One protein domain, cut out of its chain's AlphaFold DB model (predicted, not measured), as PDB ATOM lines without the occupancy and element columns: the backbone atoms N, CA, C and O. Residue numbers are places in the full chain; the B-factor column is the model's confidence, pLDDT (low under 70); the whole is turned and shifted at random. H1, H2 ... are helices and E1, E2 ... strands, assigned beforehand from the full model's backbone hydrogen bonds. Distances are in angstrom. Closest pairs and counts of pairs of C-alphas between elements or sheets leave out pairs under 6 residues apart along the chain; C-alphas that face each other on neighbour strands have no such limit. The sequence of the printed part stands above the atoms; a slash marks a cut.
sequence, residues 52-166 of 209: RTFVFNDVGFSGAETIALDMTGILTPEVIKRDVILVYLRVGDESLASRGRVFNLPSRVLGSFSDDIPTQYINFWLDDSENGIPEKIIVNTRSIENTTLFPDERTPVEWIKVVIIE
ATOM      1  N   ARG A  52     125.269 168.437 206.656       92.31
ATOM      2  CA  ARG A  52     126.188 168.763 205.555       92.31
ATOM      3  C   ARG A  52     127.412 169.484 206.107       92.31
ATOM      4  O   ARG A  52     127.276 170.383 206.927       92.31
ATOM      5  N   THR A  53     128.607 169.097 205.662       95.69
ATOM      6  CA  THR A  53     129.871 169.726 206.076       95.69
ATOM      7  C   THR A  53     130.632 170.229 204.858       95.69
ATOM      8  O   THR A  53     130.872 169.470 203.925       95.69
ATOM      9  N   PHE A  54     131.059 171.487 204.908       96.06
ATOM     10  CA  PHE A  54     131.880 172.145 203.897       96.06
ATOM     11  C   PHE A  54     133.201 172.553 204.543       96.06
ATOM     12  O   PHE A  54     133.199 173.104 205.642       96.06
ATOM     13  N   VAL A  55     134.328 172.252 203.895       96.38
ATOM     14  CA  VAL A  55     135.669 172.584 204.399       96.38
ATOM     15  C   VAL A  55     136.398 173.407 203.349       96.38
ATOM     16  O   VAL A  55     136.596 172.952 202.226       96.38
ATOM     17  N   PHE A  56     136.808 174.604 203.746       93.62
ATOM     18  CA  PHE A  56     137.632 175.526 202.983       93.62
ATOM     19  C   PHE A  56     139.049 175.428 203.538       93.62
ATOM     20  O   PHE A  56     139.254 175.757 204.703       93.62
ATOM     21  N   ASN A  57     139.997 174.933 202.747       90.56
ATOM     22  CA  ASN A  57     141.407 174.852 203.137       90.56
ATOM     23  C   ASN A  57     142.175 176.069 202.615       90.56
ATOM     24  O   ASN A  57     141.701 176.740 201.699       90.56
ATOM     25  N   ASP A  58     143.356 176.313 203.184       75.94
ATOM     26  CA  ASP A  58     144.318 177.318 202.709       75.94
ATOM     27  C   ASP A  58     143.701 178.722 202.589       75.94
ATOM     28  O   ASP A  58     143.933 179.472 201.637       75.94
ATOM     29  N   VAL A  59     142.858 179.072 203.565       78.19
ATOM     30  CA  VAL A  59     142.095 180.319 203.554       78.19
ATOM     31  C   VAL A  59     142.968 181.451 204.090       78.19
ATOM     32  O   VAL A  59     143.184 181.585 205.294       78.19
ATOM     33  N   GLY A  60     143.498 182.266 203.181       68.88
ATOM     34  CA  GLY A  60     144.333 183.412 203.526       68.88
ATOM     35  C   GLY A  60     143.508 184.639 203.914       68.88
ATOM     36  O   GLY A  60     142.655 185.083 203.147       68.88
ATOM     37  N   PHE A  61     143.804 185.240 205.068       69.44
ATOM     38  CA  PHE A  61     143.373 186.608 205.362       69.44
ATOM     39  C   PHE A  61     144.311 187.566 204.624       69.44
ATOM     40  O   PHE A  61     145.449 187.788 205.031       69.44
ATOM     41  N   SER A  62     143.874 188.097 203.485       53.19
ATOM     42  CA  SER A  62     144.706 188.965 202.648       53.19
ATOM     43  C   SER A  62     144.510 190.435 203.008       53.19
ATOM     44  O   SER A  62     143.727 191.111 202.349       53.19
ATOM     45  N   GLY A  63     145.172 190.945 204.051       51.91
ATOM     46  CA  GLY A  63     145.178 192.381 204.411       51.91
ATOM     47  C   GLY A  63     143.813 193.019 204.744       51.91
ATOM     48  O   GLY A  63     143.766 194.124 205.270       51.91
ATOM     49  N   ALA A  64     142.713 192.325 204.465       53.53
ATOM     50  CA  ALA A  64     141.359 192.617 204.857       53.53
ATOM     51  C   ALA A  64     141.040 191.705 206.037       53.53
ATOM     52  O   ALA A  64     141.242 190.492 205.980       53.53
ATOM     53  N   GLU A  65     140.506 192.299 207.091       74.25
ATOM     54  CA  GLU A  65     140.001 191.673 208.318       74.25
ATOM     55  C   GLU A  65     138.912 190.607 208.078       74.25
ATOM     56  O   GLU A  65     138.277 190.141 209.019       74.25
ATOM     57  N   THR A  66     138.625 190.253 206.825       81.50
ATOM     58  CA  THR A  66     137.478 189.465 206.389       81.50
ATOM     59  C   THR A  66     137.866 188.435 205.334       81.50
ATOM     60  O   THR A  66     138.529 188.768 204.352       81.50
ATOM     61  N   ILE A  67     137.346 187.221 205.474       87.19
ATOM     62  CA  ILE A  67     137.313 186.183 204.444       87.19
ATOM     63  C   ILE A  67     135.871 186.005 203.989       87.19
ATOM     64  O   ILE A  67     134.977 185.907 204.823       87.19
ATOM     65  N   ALA A  68     135.656 185.889 202.680       89.81
ATOM     66  CA  ALA A  68     134.362 185.535 202.113       89.81
ATOM     67  C   ALA A  68     134.382 184.084 201.616       89.81
ATOM     68  O   ALA A  68     135.146 183.738 200.717       89.81
ATOM     69  N   LEU A  69     133.542 183.239 202.208       92.50
ATOM     70  CA  LEU A  69     133.349 181.850 201.805       92.50
ATOM     71  C   LEU A  69     132.185 181.783 200.828       92.50
ATOM     72  O   LEU A  69     131.064 182.125 201.202       92.50
ATOM     73  N   ASP A  70     132.446 181.350 199.598       92.12
ATOM     74  CA  ASP A  70     131.403 181.151 198.596       92.12
ATOM     75  C   ASP A  70     130.517 179.961 198.983       92.12
ATOM     76  O   ASP A  70     130.980 178.827 199.117       92.12
ATOM     77  N   MET A  71     129.238 180.252 199.190       93.12
ATOM     78  CA  MET A  71     128.190 179.304 199.544       93.12
ATOM     79  C   MET A  71     127.014 179.397 198.554       93.12
ATOM     80  O   MET A  71     125.873 179.058 198.897       93.12
ATOM     81  N   THR A  72     127.279 179.858 197.326       90.50
ATOM     82  CA  THR A  72     126.282 180.020 196.264       90.50
ATOM     83  C   THR A  72     125.527 178.713 196.024       90.50
ATOM     84  O   THR A  72     126.115 177.643 195.857       90.50
ATOM     85  N   GLY A  73     124.195 178.783 196.036       88.31
ATOM     86  CA  GLY A  73     123.316 177.619 195.874       88.31
ATOM     87  C   GLY A  73     123.223 176.690 197.094       88.31
ATOM     88  O   GLY A  73     122.423 175.758 197.077       88.31
ATOM     89  N   ILE A  74     123.993 176.937 198.161       92.31
ATOM     90  CA  ILE A  74     123.917 176.185 199.423       92.31
ATOM     91  C   ILE A  74     123.029 176.920 200.434       92.31
ATOM     92  O   ILE A  74     122.188 176.291 201.078       92.31
ATOM     93  N   LEU A  75     123.212 178.236 200.570       92.19
ATOM     94  CA  LEU A  75     122.434 179.101 201.463       92.19
ATOM     95  C   LEU A  75     121.091 179.486 200.825       92.19
ATOM     96  O   LEU A  75     120.891 180.612 200.381       92.19
ATOM     97  N   THR A  76     120.155 178.541 200.749       91.38
ATOM     98  CA  THR A  76     118.790 178.853 200.290       91.38
ATOM     99  C   THR A  76     117.995 179.579 201.386       91.38
ATOM    100  O   THR A  76     118.339 179.469 202.570       91.38
ATOM    101  N   PRO A  77     116.902 180.288 201.044       88.62
ATOM    102  CA  PRO A  77     116.020 180.901 202.039       88.62
ATOM    103  C   PRO A  77     115.523 179.910 203.100       88.62
ATOM    104  O   PRO A  77     115.418 180.257 204.275       88.62
ATOM    105  N   GLU A  78     115.258 178.664 202.709       87.88
ATOM    106  CA  GLU A  78     114.838 177.595 203.614       87.88
ATOM    107  C   GLU A  78     115.951 177.234 204.598       87.88
ATOM    108  O   GLU A  78     115.690 177.153 205.795       87.88
ATOM    109  N   VAL A  79     117.190 177.081 204.118       91.25
ATOM    110  CA  VAL A  79     118.355 176.790 204.968       91.25
ATOM    111  C   VAL A  79     118.553 177.897 205.998       91.25
ATOM    112  O   VAL A  79     118.691 177.610 207.181       91.25
ATOM    113  N   ILE A  80     118.509 179.162 205.579       90.88
ATOM    114  CA  ILE A  80     118.717 180.310 206.475       90.88
ATOM    115  C   ILE A  80     117.596 180.424 207.514       90.88
ATOM    116  O   ILE A  80     117.845 180.776 208.665       90.88
ATOM    117  N   LYS A  81     116.353 180.133 207.117       87.69
ATOM    118  CA  LYS A  81     115.186 180.244 207.996       87.69
ATOM    119  C   LYS A  81     115.107 179.115 209.024       87.69
ATOM    120  O   LYS A  81     114.620 179.341 210.132       87.69
ATOM    121  N   ARG A  82     115.504 177.901 208.642       87.50
ATOM    122  CA  ARG A  82     115.232 176.679 209.406       87.50
ATOM    123  C   ARG A  82     116.469 176.049 210.022       87.50
ATOM    124  O   ARG A  82     116.391 175.587 211.158       87.50
ATOM    125  N   ASP A  83     117.547 175.934 209.262       91.69
ATOM    126  CA  ASP A  83     118.656 175.050 209.602       91.69
ATOM    127  C   ASP A  83     119.638 175.737 210.564       91.69
ATOM    128  O   ASP A  83     119.728 176.964 210.652       91.69
ATOM    129  N   VAL A  84     120.414 174.932 211.291       92.75
ATOM    130  CA  VAL A  84     121.495 175.443 212.139       92.75
ATOM    131  C   VAL A  84     122.778 175.508 211.321       92.75
ATOM    132  O   VAL A  84     123.218 174.498 210.773       92.75
ATOM    133  N   ILE A  85     123.409 176.682 211.289       95.19
ATOM    134  CA  ILE A  85     124.707 176.902 210.644       95.19
ATOM    135  C   ILE A  85     125.765 177.088 211.733       95.19
ATOM    136  O   ILE A  85     125.748 178.071 212.473       95.19
ATOM    137  N   LEU A  86     126.699 176.142 211.829       96.19
ATOM    138  CA  LEU A  86     127.858 176.215 212.717       96.19
ATOM    139  C   LEU A  86     129.115 176.462 211.891       96.19
ATOM    140  O   LEU A  86     129.353 175.779 210.895       96.19
ATOM    141  N   VAL A  87     129.955 177.394 212.330       96.19
ATOM    142  CA  VAL A  87     131.233 177.690 211.675       96.19
ATOM    143  C   VAL A  87     132.371 177.405 212.643       96.19
ATOM    144  O   VAL A  87     132.326 177.804 213.806       96.19
ATOM    145  N   TYR A  88     133.394 176.708 212.163       94.12
ATOM    146  CA  TYR A  88     134.603 176.381 212.904       94.12
ATOM    147  C   TYR A  88     135.834 176.831 212.132       94.12
ATOM    148  O   TYR A  88     135.897 176.701 210.915       94.12
ATOM    149  N   LEU A  89     136.842 177.287 212.855       89.38
ATOM    150  CA  LEU A  89     138.117 177.748 212.328       89.38
ATOM    151  C   LEU A  89     139.231 176.902 212.932       89.38
ATOM    152  O   LEU A  89     139.272 176.752 214.156       89.38
ATOM    153  N   ARG A  90     140.163 176.411 212.113       87.44
ATOM    154  CA  ARG A  90     141.441 175.889 212.597       87.44
ATOM    155  C   ARG A  90     142.572 176.823 212.237       87.44
ATOM    156  O   ARG A  90     142.739 177.193 211.078       87.44
ATOM    157  N   VAL A  91     143.376 177.130 213.241       80.94
ATOM    158  CA  VAL A  91     144.599 177.910 213.082       80.94
ATOM    159  C   VAL A  91     145.801 177.023 213.340       80.94
ATOM    160  O   VAL A  91     145.799 176.230 214.290       80.94
ATOM    161  N   GLY A  92     146.796 177.157 212.478       75.81
ATOM    162  CA  GLY A  92     148.120 176.606 212.664       75.81
ATOM    163  C   GLY A  92     148.903 177.406 213.696       75.81
ATOM    164  O   GLY A  92     148.515 178.497 214.117       75.81
ATOM    165  N   ASP A  93     150.009 176.825 214.127       70.94
ATOM    166  CA  ASP A  93     151.008 177.492 214.948       70.94
ATOM    167  C   ASP A  93     152.370 177.046 214.424       70.94
ATOM    168  O   ASP A  93     152.770 175.897 214.623       70.94
ATOM    169  N   GLU A  94     153.063 177.934 213.711       60.44
ATOM    170  CA  GLU A  94     154.400 177.624 213.197       60.44
ATOM    171  C   GLU A  94     155.432 177.496 214.332       60.44
ATOM    172  O   GLU A  94     156.449 176.818 214.177       60.44
ATOM    173  N   SER A  95     155.174 178.106 215.497       60.19
ATOM    174  CA  SER A  95     156.076 178.084 216.656       60.19
ATOM    175  C   SER A  95     155.893 176.849 217.546       60.19
ATOM    176  O   SER A  95     156.836 176.407 218.205       60.19
ATOM    177  N   LEU A  96     154.698 176.254 217.539       55.47
ATOM    178  CA  LEU A  96     154.366 175.021 218.246       55.47
ATOM    179  C   LEU A  96     153.987 173.956 217.221       55.47
ATOM    180  O   LEU A  96     152.805 173.732 216.961       55.47
ATOM    181  N   ALA A  97     155.002 173.263 216.702       47.81
ATOM    182  CA  ALA A  97     154.968 172.279 215.614       47.81
ATOM    183  C   ALA A  97     153.977 171.086 215.738       47.81
ATOM    184  O   ALA A  97     154.173 170.060 215.088       47.81
ATOM    185  N   SER A  98     152.933 171.126 216.574       51.53
ATOM    186  CA  SER A  98     151.939 170.049 216.700       51.53
ATOM    187  C   SER A  98     150.564 170.434 217.279       51.53
ATOM    188  O   SER A  98     149.741 169.539 217.467       51.53
ATOM    189  N   ARG A  99     150.256 171.701 217.610       64.50
ATOM    190  CA  ARG A  99     148.966 172.033 218.270       64.50
ATOM    191  C   ARG A  99     148.174 173.114 217.543       64.50
ATOM    192  O   ARG A  99     147.866 174.149 218.123       64.50
ATOM    193  N   GLY A 100     147.760 172.832 216.308       72.56
ATOM    194  CA  GLY A 100     146.712 173.634 215.674       72.56
ATOM    195  C   GLY A 100     145.440 173.632 216.536       72.56
ATOM    196  O   GLY A 100     145.018 172.580 217.035       72.56
ATOM    197  N   ARG A 101     144.855 174.812 216.749       80.69
ATOM    198  CA  ARG A 101     143.691 175.028 217.628       80.69
ATOM    199  C   ARG A 101     142.429 175.156 216.793       80.69
ATOM    200  O   ARG A 101     142.470 175.742 215.718       80.69
ATOM    201  N   VAL A 102     141.322 174.612 217.293       87.88
ATOM    202  CA  VAL A 102     140.008 174.711 216.647       87.88
ATOM    203  C   VAL A 102     139.097 175.576 217.507       87.88
ATOM    204  O   VAL A 102     138.973 175.334 218.706       87.88
ATOM    205  N   PHE A 103     138.449 176.554 216.885       87.19
ATOM    206  CA  PHE A 103     137.486 177.450 217.516       87.19
ATOM    207  C   PHE A 103     136.134 177.307 216.820       87.19
ATOM    208  O   PHE A 103     136.079 177.298 215.594       87.19
ATOM    209  N   ASN A 104     135.045 177.206 217.579       93.25
ATOM    210  CA  ASN A 104     133.709 177.499 217.056       93.25
ATOM    211  C   ASN A 104     133.557 179.016 216.908       93.25
ATOM    212  O   ASN A 104     134.170 179.750 217.671       93.25
ATOM    213  N   LEU A 105     132.747 179.496 215.973       91.56
ATOM    214  CA  LEU A 105     132.446 180.918 215.826       91.56
ATOM    215  C   LEU A 105     130.990 181.217 216.235       91.56
ATOM    216  O   LEU A 105     130.121 180.373 216.012       91.56
ATOM    217  N   PRO A 106     130.711 182.404 216.810       90.62
ATOM    218  CA  PRO A 106     131.686 183.414 217.227       90.62
ATOM    219  C   PRO A 106     132.520 182.940 218.427       90.62
ATOM    220  O   PRO A 106     132.040 182.195 219.281       90.62
ATOM    221  N   SER A 107     133.777 183.375 218.501       85.62
ATOM    222  CA  SER A 107     134.655 183.066 219.630       85.62
ATOM    223  C   SER A 107     135.698 184.143 219.865       85.62
ATOM    224  O   SER A 107     135.990 184.988 219.019       85.62
ATOM    225  N   ARG A 108     136.240 184.105 221.077       76.94
ATOM    226  CA  ARG A 108     137.337 184.940 221.522       76.94
ATOM    227  C   ARG A 108     138.621 184.135 221.417       76.94
ATOM    228  O   ARG A 108     138.765 183.112 222.086       76.94
ATOM    229  N   VAL A 109     139.555 184.618 220.612       68.75
ATOM    230  CA  VAL A 109     140.886 184.028 220.495       68.75
ATOM    231  C   VAL A 109     141.842 184.876 221.317       68.75
ATOM    232  O   VAL A 109     141.950 186.089 221.131       68.75
ATOM    233  N   LEU A 110     142.507 184.235 222.276       59.94
ATOM    234  CA  LEU A 110     143.628 184.850 222.970       59.94
ATOM    235  C   LEU A 110     144.830 184.781 222.034       59.94
ATOM    236  O   LEU A 110     145.223 183.689 221.603       59.94
ATOM    237  N   GLY A 111     145.392 185.947 221.726       56.81
ATOM    238  CA  GLY A 111     146.741 186.025 221.194       56.81
ATOM    239  C   GLY A 111     147.717 185.271 222.102       56.81
ATOM    240  O   GLY A 111     147.419 185.016 223.266       56.81
ATOM    241  N   SER A 112     148.832 184.821 221.534       55.91
ATOM    242  CA  SER A 112     149.895 184.055 222.200       55.91
ATOM    243  C   SER A 112     150.164 184.456 223.662       55.91
ATOM    244  O   SER A 112     150.035 185.619 224.016       55.91
ATOM    245  N   PHE A 113     150.618 183.501 224.485       51.22
ATOM    246  CA  PHE A 113     150.885 183.623 225.934       51.22
ATOM    247  C   PHE A 113     151.910 184.700 226.353       51.22
ATOM    248  O   PHE A 113     152.274 184.765 227.524       51.22
ATOM    249  N   SER A 114     152.420 185.510 225.427       54.00
ATOM    250  CA  SER A 114     153.126 186.742 225.768       54.00
ATOM    251  C   SER A 114     152.095 187.804 226.143       54.00
ATOM    252  O   SER A 114     151.214 188.089 225.335       54.00
ATOM    253  N   ASP A 115     152.237 188.401 227.324       51.59
ATOM    254  CA  ASP A 115     151.300 189.344 227.963       51.59
ATOM    255  C   ASP A 115     150.906 190.597 227.135       51.59
ATOM    256  O   ASP A 115     150.081 191.386 227.584       51.59
ATOM    257  N   ASP A 116     151.430 190.752 225.915       57.00
ATOM    258  CA  ASP A 116     151.259 191.911 225.031       57.00
ATOM    259  C   ASP A 116     150.409 191.647 223.765       57.00
ATOM    260  O   ASP A 116     150.349 192.518 222.895       57.00
ATOM    261  N   ILE A 117     149.769 190.475 223.588       58.25
ATOM    262  CA  ILE A 117     148.863 190.282 222.432       58.25
ATOM    263  C   ILE A 117     147.406 190.545 222.832       58.25
ATOM    264  O   ILE A 117     146.861 189.817 223.668       58.25
ATOM    265  N   PRO A 118     146.727 191.521 222.200       61.91
ATOM    266  CA  PRO A 118     145.353 191.834 222.540       61.91
ATOM    267  C   PRO A 118     144.422 190.666 222.289       61.91
ATOM    268  O   PRO A 118     144.580 189.852 221.375       61.91
ATOM    269  N   THR A 119     143.377 190.641 223.103       67.56
ATOM    270  CA  THR A 119     142.230 189.769 222.898       67.56
ATOM    271  C   THR A 119     141.573 190.093 221.557       67.56
ATOM    272  O   THR A 119     141.275 191.255 221.276       67.56
ATOM    273  N   GLN A 120     141.304 189.066 220.749       72.44
ATOM    274  CA  GLN A 120     140.656 189.227 219.449       72.44
ATOM    275  C   GLN A 120     139.331 188.475 219.402       72.44
ATOM    276  O   GLN A 120     139.171 187.409 220.004       72.44
ATOM    277  N   TYR A 121     138.373 189.038 218.675       79.44
ATOM    278  CA  TYR A 121     137.081 188.415 218.428       79.44
ATOM    279  C   TYR A 121     136.998 187.963 216.984       79.44
ATOM    280  O   TYR A 121     137.257 188.742 216.069       79.44
ATOM    281  N   ILE A 122     136.594 186.715 216.794       84.25
ATOM    282  CA  ILE A 122     136.312 186.157 215.480       84.25
ATOM    283  C   ILE A 122     134.827 185.860 215.425       84.25
ATOM    284  O   ILE A 122     134.272 185.197 216.303       84.25
ATOM    285  N   ASN A 123     134.176 186.390 214.405       88.94
ATOM    286  CA  ASN A 123     132.746 186.264 214.194       88.94
ATOM    287  C   ASN A 123     132.467 185.981 212.719       88.94
ATOM    288  O   ASN A 123     133.377 186.026 211.890       88.94
ATOM    289  N   PHE A 124     131.218 185.659 212.408       92.38
ATOM    290  CA  PHE A 124     130.775 185.564 211.031       92.38
ATOM    291  C   PHE A 124     129.401 186.199 210.856       92.38
ATOM    292  O   PHE A 124     128.607 186.245 211.798       92.38
ATOM    293  N   TRP A 125     129.128 186.654 209.641       92.19
ATOM    294  CA  TRP A 125     127.801 187.050 209.187       92.19
ATOM    295  C   TRP A 125     127.541 186.492 207.787       92.19
ATOM    296  O   TRP A 125     128.442 185.962 207.134       92.19
ATOM    297  N   LEU A 126     126.291 186.574 207.346       92.44
ATOM    298  CA  LEU A 126     125.888 186.212 205.993       92.44
ATOM    299  C   LEU A 126     125.879 187.485 205.138       92.44
ATOM    300  O   LEU A 126     125.335 188.496 205.577       92.44
ATOM    301  N   ASP A 127     126.528 187.457 203.975       88.38
ATOM    302  CA  ASP A 127     126.554 188.589 203.039       88.38
ATOM    303  C   ASP A 127     125.309 188.563 202.162       88.38
ATOM    304  O   ASP A 127     125.111 187.580 201.445       88.38
ATOM    305  N   ASP A 128     124.496 189.615 202.201       76.94
ATOM    306  CA  ASP A 128     123.324 189.728 201.335       76.94
ATOM    307  C   ASP A 128     123.775 189.899 199.876       76.94
ATOM    308  O   ASP A 128     124.497 190.838 199.538       76.94
ATOM    309  N   SER A 129     123.337 189.004 198.983       75.69
ATOM    310  CA  SER A 129     123.500 189.228 197.541       75.69
ATOM    311  C   SER A 129     122.545 190.319 197.046       75.69
ATOM    312  O   SER A 129     121.576 190.675 197.722       75.69
ATOM    313  N   GLU A 130     122.744 190.798 195.812       73.69
ATOM    314  CA  GLU A 130     121.816 191.730 195.142       73.69
ATOM    315  C   GLU A 130     120.360 191.220 195.116       73.69
ATOM    316  O   GLU A 130     119.422 192.011 195.046       73.69
ATOM    317  N   ASN A 131     120.166 189.902 195.226       75.38
ATOM    318  CA  ASN A 131     118.860 189.247 195.204       75.38
ATOM    319  C   ASN A 131     118.241 189.060 196.604       75.38
ATOM    320  O   ASN A 131     117.178 188.450 196.721       75.38
ATOM    321  N   GLY A 132     118.893 189.544 197.669       78.81
ATOM    322  CA  GLY A 132     118.422 189.423 199.053       78.81
ATOM    323  C   GLY A 132     118.536 188.014 199.644       78.81
ATOM    324  O   GLY A 132     117.977 187.744 200.705       78.81
ATOM    325  N   ILE A 133     119.237 187.108 198.958       80.50
ATOM    326  CA  ILE A 133     119.576 185.777 199.468       80.50
ATOM    327  C   ILE A 133     121.076 185.761 199.727       80.50
ATOM    328  O   ILE A 133     121.839 186.003 198.791       80.50
ATOM    329  N   PRO A 134     121.525 185.485 200.954       87.44
ATOM    330  CA  PRO A 134     122.941 185.401 201.210       87.44
ATOM    331  C   PRO A 134     123.639 184.320 200.395       87.44
ATOM    332  O   PRO A 134     123.223 183.167 200.400       87.44
ATOM    333  N   GLU A 135     124.729 184.681 199.725       90.25
ATOM    334  CA  GLU A 135     125.532 183.742 198.924       90.25
ATOM    335  C   GLU A 135     126.878 183.438 199.572       90.25
ATOM    336  O   GLU A 135     127.565 182.503 199.167       90.25
ATOM    337  N   LYS A 136     127.269 184.209 200.592       91.94
ATOM    338  CA  LYS A 136     128.573 184.071 201.235       91.94
ATOM    339  C   LYS A 136     128.459 184.087 202.745       91.94
ATOM    340  O   LYS A 136     127.640 184.805 203.318       91.94
ATOM    341  N   ILE A 137     129.341 183.330 203.387       93.81
ATOM    342  CA  ILE A 137     129.640 183.505 204.810       93.81
ATOM    343  C   ILE A 137     130.877 184.380 204.906       93.81
ATOM    344  O   ILE A 137     131.940 184.006 204.408       93.81
ATOM    345  N   ILE A 138     130.751 185.529 205.558       91.44
ATOM    346  CA  ILE A 138     131.886 186.399 205.836       91.44
ATOM    347  C   ILE A 138     132.407 186.076 207.221       91.44
ATOM    348  O   ILE A 138     131.683 186.220 208.201       91.44
ATOM    349  N   VAL A 139     133.659 185.646 207.310       90.38
ATOM    350  CA  VAL A 139     134.370 185.448 208.573       90.38
ATOM    351  C   VAL A 139     135.248 186.659 208.809       90.38
ATOM    352  O   VAL A 139     136.055 187.004 207.953       90.38
ATOM    353  N   ASN A 140     135.118 187.292 209.969       86.75
ATOM    354  CA  ASN A 140     135.846 188.506 210.304       86.75
ATOM    355  C   ASN A 140     136.582 188.380 211.625       86.75
ATOM    356  O   ASN A 140     136.071 187.787 212.580       86.75
ATOM    357  N   THR A 141     137.749 189.010 211.686       80.38
ATOM    358  CA  THR A 141     138.511 189.194 212.914       80.38
ATOM    359  C   THR A 141     138.515 190.665 213.312       80.38
ATOM    360  O   THR A 141     138.584 191.563 212.477       80.38
ATOM    361  N   ARG A 142     138.398 190.922 214.615       76.62
ATOM    362  CA  ARG A 142     138.470 192.265 215.190       76.62
ATOM    363  C   ARG A 142     139.396 192.259 216.399       76.62
ATOM    364  O   ARG A 142     139.154 191.525 217.360       76.62
ATOM    365  N   SER A 143     140.414 193.117 216.367       73.62
ATOM    366  CA  SER A 143     141.260 193.422 217.526       73.62
ATOM    367  C   SER A 143     140.614 194.510 218.386       73.62
ATOM    368  O   SER A 143     140.023 195.456 217.865       73.62
ATOM    369  N   ILE A 144     140.717 194.388 219.711       67.31
ATOM    370  CA  ILE A 144     140.237 195.417 220.650       67.31
ATOM    371  C   ILE A 144     141.203 196.614 220.700       67.31
ATOM    372  O   ILE A 144     140.782 197.732 220.982       67.31
ATOM    373  N   GLU A 145     142.483 196.399 220.394       67.38
ATOM    374  CA  GLU A 145     143.551 197.391 220.594       67.38
ATOM    375  C   GLU A 145     144.144 197.917 219.275       67.38
ATOM    376  O   GLU A 145     145.165 198.600 219.281       67.38
ATOM    377  N   ASN A 146     143.500 197.630 218.134       60.38
ATOM    378  CA  ASN A 146     143.921 198.076 216.794       60.38
ATOM    379  C   ASN A 146     145.384 197.710 216.437       60.38
ATOM    380  O   ASN A 146     146.045 198.401 215.661       60.38
ATOM    381  N   THR A 147     145.905 196.639 217.038       61.03
ATOM    382  CA  THR A 147     147.224 196.057 216.747       61.03
ATOM    383  C   THR A 147     147.137 195.043 215.602       61.03
ATOM    384  O   THR A 147     146.052 194.778 215.084       61.03
ATOM    385  N   THR A 148     148.270 194.415 215.258       57.69
ATOM    386  CA  THR A 148     148.364 193.324 214.276       57.69
ATOM    387  C   THR A 148     147.232 192.315 214.448       57.69
ATOM    388  O   THR A 148     147.040 191.729 215.518       57.69
ATOM    389  N   LEU A 149     146.461 192.165 213.377       60.84
ATOM    390  CA  LEU A 149     145.277 191.331 213.331       60.84
ATOM    391  C   LEU A 149     145.696 189.868 213.224       60.84
ATOM    392  O   LEU A 149     146.597 189.515 212.472       60.84
ATOM    393  N   PHE A 150     145.024 189.030 213.997       64.75
ATOM    394  CA  PHE A 150     144.996 187.597 213.792       64.75
ATOM    395  C   PHE A 150     144.024 187.289 212.643       64.75
ATOM    396  O   PHE A 150     142.981 187.945 212.548       64.75
ATOM    397  N   PRO A 151     144.288 186.261 211.829       65.00
ATOM    398  CA  PRO A 151     145.523 185.474 211.789       65.00
ATOM    399  C   PRO A 151     146.677 186.225 211.108       65.00
ATOM    400  O   PRO A 151     146.456 187.059 210.233       65.00
ATOM    401  N   ASP A 152     147.905 185.887 211.501       68.38
ATOM    402  CA  ASP A 152     149.148 186.376 210.895       68.38
ATOM    403  C   ASP A 152     149.942 185.225 210.247       68.38
ATOM    404  O   ASP A 152     149.549 184.060 210.332       68.38
ATOM    405  N   GLU A 153     151.080 185.534 209.615       68.12
ATOM    406  CA  GLU A 153     151.945 184.521 208.982       68.12
ATOM    407  C   GLU A 153     152.429 183.433 209.960       68.12
ATOM    408  O   GLU A 153     152.729 182.326 209.534       68.12
ATOM    409  N   ARG A 154     152.470 183.704 211.273       69.81
ATOM    410  CA  ARG A 154     152.909 182.737 212.299       69.81
ATOM    411  C   ARG A 154     151.774 181.844 212.794       69.81
ATOM    412  O   ARG A 154     152.022 180.787 213.379       69.81
ATOM    413  N   THR A 155     150.535 182.283 212.598       72.75
ATOM    414  CA  THR A 155     149.307 181.605 213.017       72.75
ATOM    415  C   THR A 155     148.310 181.506 211.859       72.75
ATOM    416  O   THR A 155     147.174 181.978 211.973       72.75
ATOM    417  N   PRO A 156     148.711 180.898 210.724       77.69
ATOM    418  CA  PRO A 156     147.886 180.870 209.527       77.69
ATOM    419  C   PRO A 156     146.594 180.095 209.775       77.69
ATOM    420  O   PRO A 156     146.542 179.147 210.562       77.69
ATOM    421  N   VAL A 157     145.533 180.469 209.071       82.19
ATOM    422  CA  VAL A 157     144.294 179.691 209.074       82.19
ATOM    423  C   VAL A 157     144.452 178.515 208.126       82.19
ATOM    424  O   VAL A 157     144.597 178.684 206.922       82.19
ATOM    425  N   GLU A 158     144.427 177.309 208.691       84.75
ATOM    426  CA  GLU A 158     144.580 176.066 207.932       84.75
ATOM    427  C   GLU A 158     143.276 175.710 207.217       84.75
ATOM    428  O   GLU A 158     143.274 175.364 206.037       84.75
ATOM    429  N   TRP A 159     142.152 175.806 207.935       90.25
ATOM    430  CA  TRP A 159     140.836 175.595 207.347       90.25
ATOM    431  C   TRP A 159     139.717 176.321 208.082       90.25
ATOM    432  O   TRP A 159     139.778 176.576 209.288       90.25
ATOM    433  N   ILE A 160     138.636 176.565 207.346       93.06
ATOM    434  CA  ILE A 160     137.329 176.942 207.875       93.06
ATOM    435  C   ILE A 160     136.332 175.844 207.515       93.06
ATOM    436  O   ILE A 160     136.282 175.373 206.383       93.06
ATOM    437  N   LYS A 161     135.540 175.411 208.490       95.88
ATOM    438  CA  LYS A 161     134.526 174.372 208.340       95.88
ATOM    439  C   LYS A 161     133.154 174.953 208.632       95.88
ATOM    440  O   LYS A 161     132.939 175.492 209.712       95.88
ATOM    441  N   VAL A 162     132.223 174.768 207.710       97.38
ATOM    442  CA  VAL A 162     130.811 175.121 207.870       97.38
ATOM    443  C   VAL A 162     130.011 173.831 207.984       97.38
ATOM    444  O   VAL A 162     130.129 172.949 207.135       97.38
ATOM    445  N   VAL A 163     129.213 173.707 209.037       96.81
ATOM    446  CA  VAL A 163     128.319 172.573 209.272       96.81
ATOM    447  C   VAL A 163     126.889 173.088 209.234       96.81
ATOM    448  O   VAL A 163     126.540 173.983 209.998       96.81
ATOM    449  N   ILE A 164     126.074 172.524 208.348       95.19
ATOM    450  CA  ILE A 164     124.647 172.818 208.240       95.19
ATOM    451  C   ILE A 164     123.888 171.598 208.739       95.19
ATOM    452  O   ILE A 164     124.044 170.505 208.191       95.19
ATOM    453  N   ILE A 165     123.098 171.790 209.787       92.94
ATOM    454  CA  ILE A 165     122.281 170.748 210.401       92.94
ATOM    455  C   ILE A 165     120.832 171.071 210.071       92.94
ATOM    456  O   ILE A 165     120.317 172.104 210.508       92.94
ATOM    457  N   GLU A 166     120.187 170.196 209.300       89.94
ATOM    458  CA  GLU A 166     118.751 170.307 209.066       89.94
ATOM    459  C   GLU A 166     118.000 170.263 210.398       89.94
ATOM    460  O   GLU A 166     118.230 169.387 211.235       89.94
TER     461      GLU A 166
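AT A GLANCE: This is residues 52 to 166 of the 209 residues of an uncharacterized protein of Maribacter polysiphoniae (UniProt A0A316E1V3). Two four-stranded sheets lie face to face as a sandwich, their strands crossed at 45 degrees. The small helix H1 sits at one end of the elongated body, and the links E3 to E4 and E5 to E6 lie at the other. The printed part has 115 residues, with one named helix and eight named strands in the order E1 E2 H1 E3 E4 E5 E6 E7 E8. Both sheets, E2 E7 E6 E5 and E1 E8 E3 E4, are antiparallel, and the class is mostly strand. The whole is compact, with a radius of gyration of the C-alphas of 14.9 A and spans of 45 by 29 by 21 A.

IN THESE COORDINATES: One sheet holds E2, residues 66 to 70, E7, 134 to 143, 25.8 A long, E6, 119 to 128, 28.7 A, and E5, 107 to 110. The other holds E1, residues 52 to 57, beginning at C-alpha 52 (126.188, 168.763, 205.555), E8, 157 to 165, 23.8 A, ending at C-alpha 165 (122.281, 170.748, 210.401), E3, 84 to 91, 23.3 A, and E4, 101 to 105. H1 is residues 77 to 82.

HOW THE PARTS SIT: E5, E6 and E7 form a meander, each strand the antiparallel neighbour of the one before; N 109 and O 120 are 2.9 A apart, N 123 and O 140 3.0 A. E2 is E7's other neighbour, with N 67 and O 139 at 2.8 A. This sheet is strongly twisted. In the other sheet, these backbone atoms are within hydrogen-bond range: between the neighbours E1 and E8, N 54 and O 162 at 2.8 A; between the neighbours E8 and E3, N 86 and O 163 at 2.8 A; and in the hairpin E3 and E4, N 89 and O 103 at 2.8 A. Between the sheets, the closest C-alphas of E4 and E6, Leu 105 and Asn 123, are 5.6 A apart. H1 only grazes the sheet E1 E8 E3 E4, with residues 79 to 82; every O i to N i+4 pair in it is within hydrogen-bond range.

THE WHOLE: The C-alphas farthest apart, Asp 115 and Asn 131, are 46.1 A apart. The printed part has no cut. The link E7 to E8, residues 144 to 156, is long. Mean pLDDT of the printed part is 79.4; residues 60 to 64, 94 to 99, 109 to 119 and 144 to 154 are under 70.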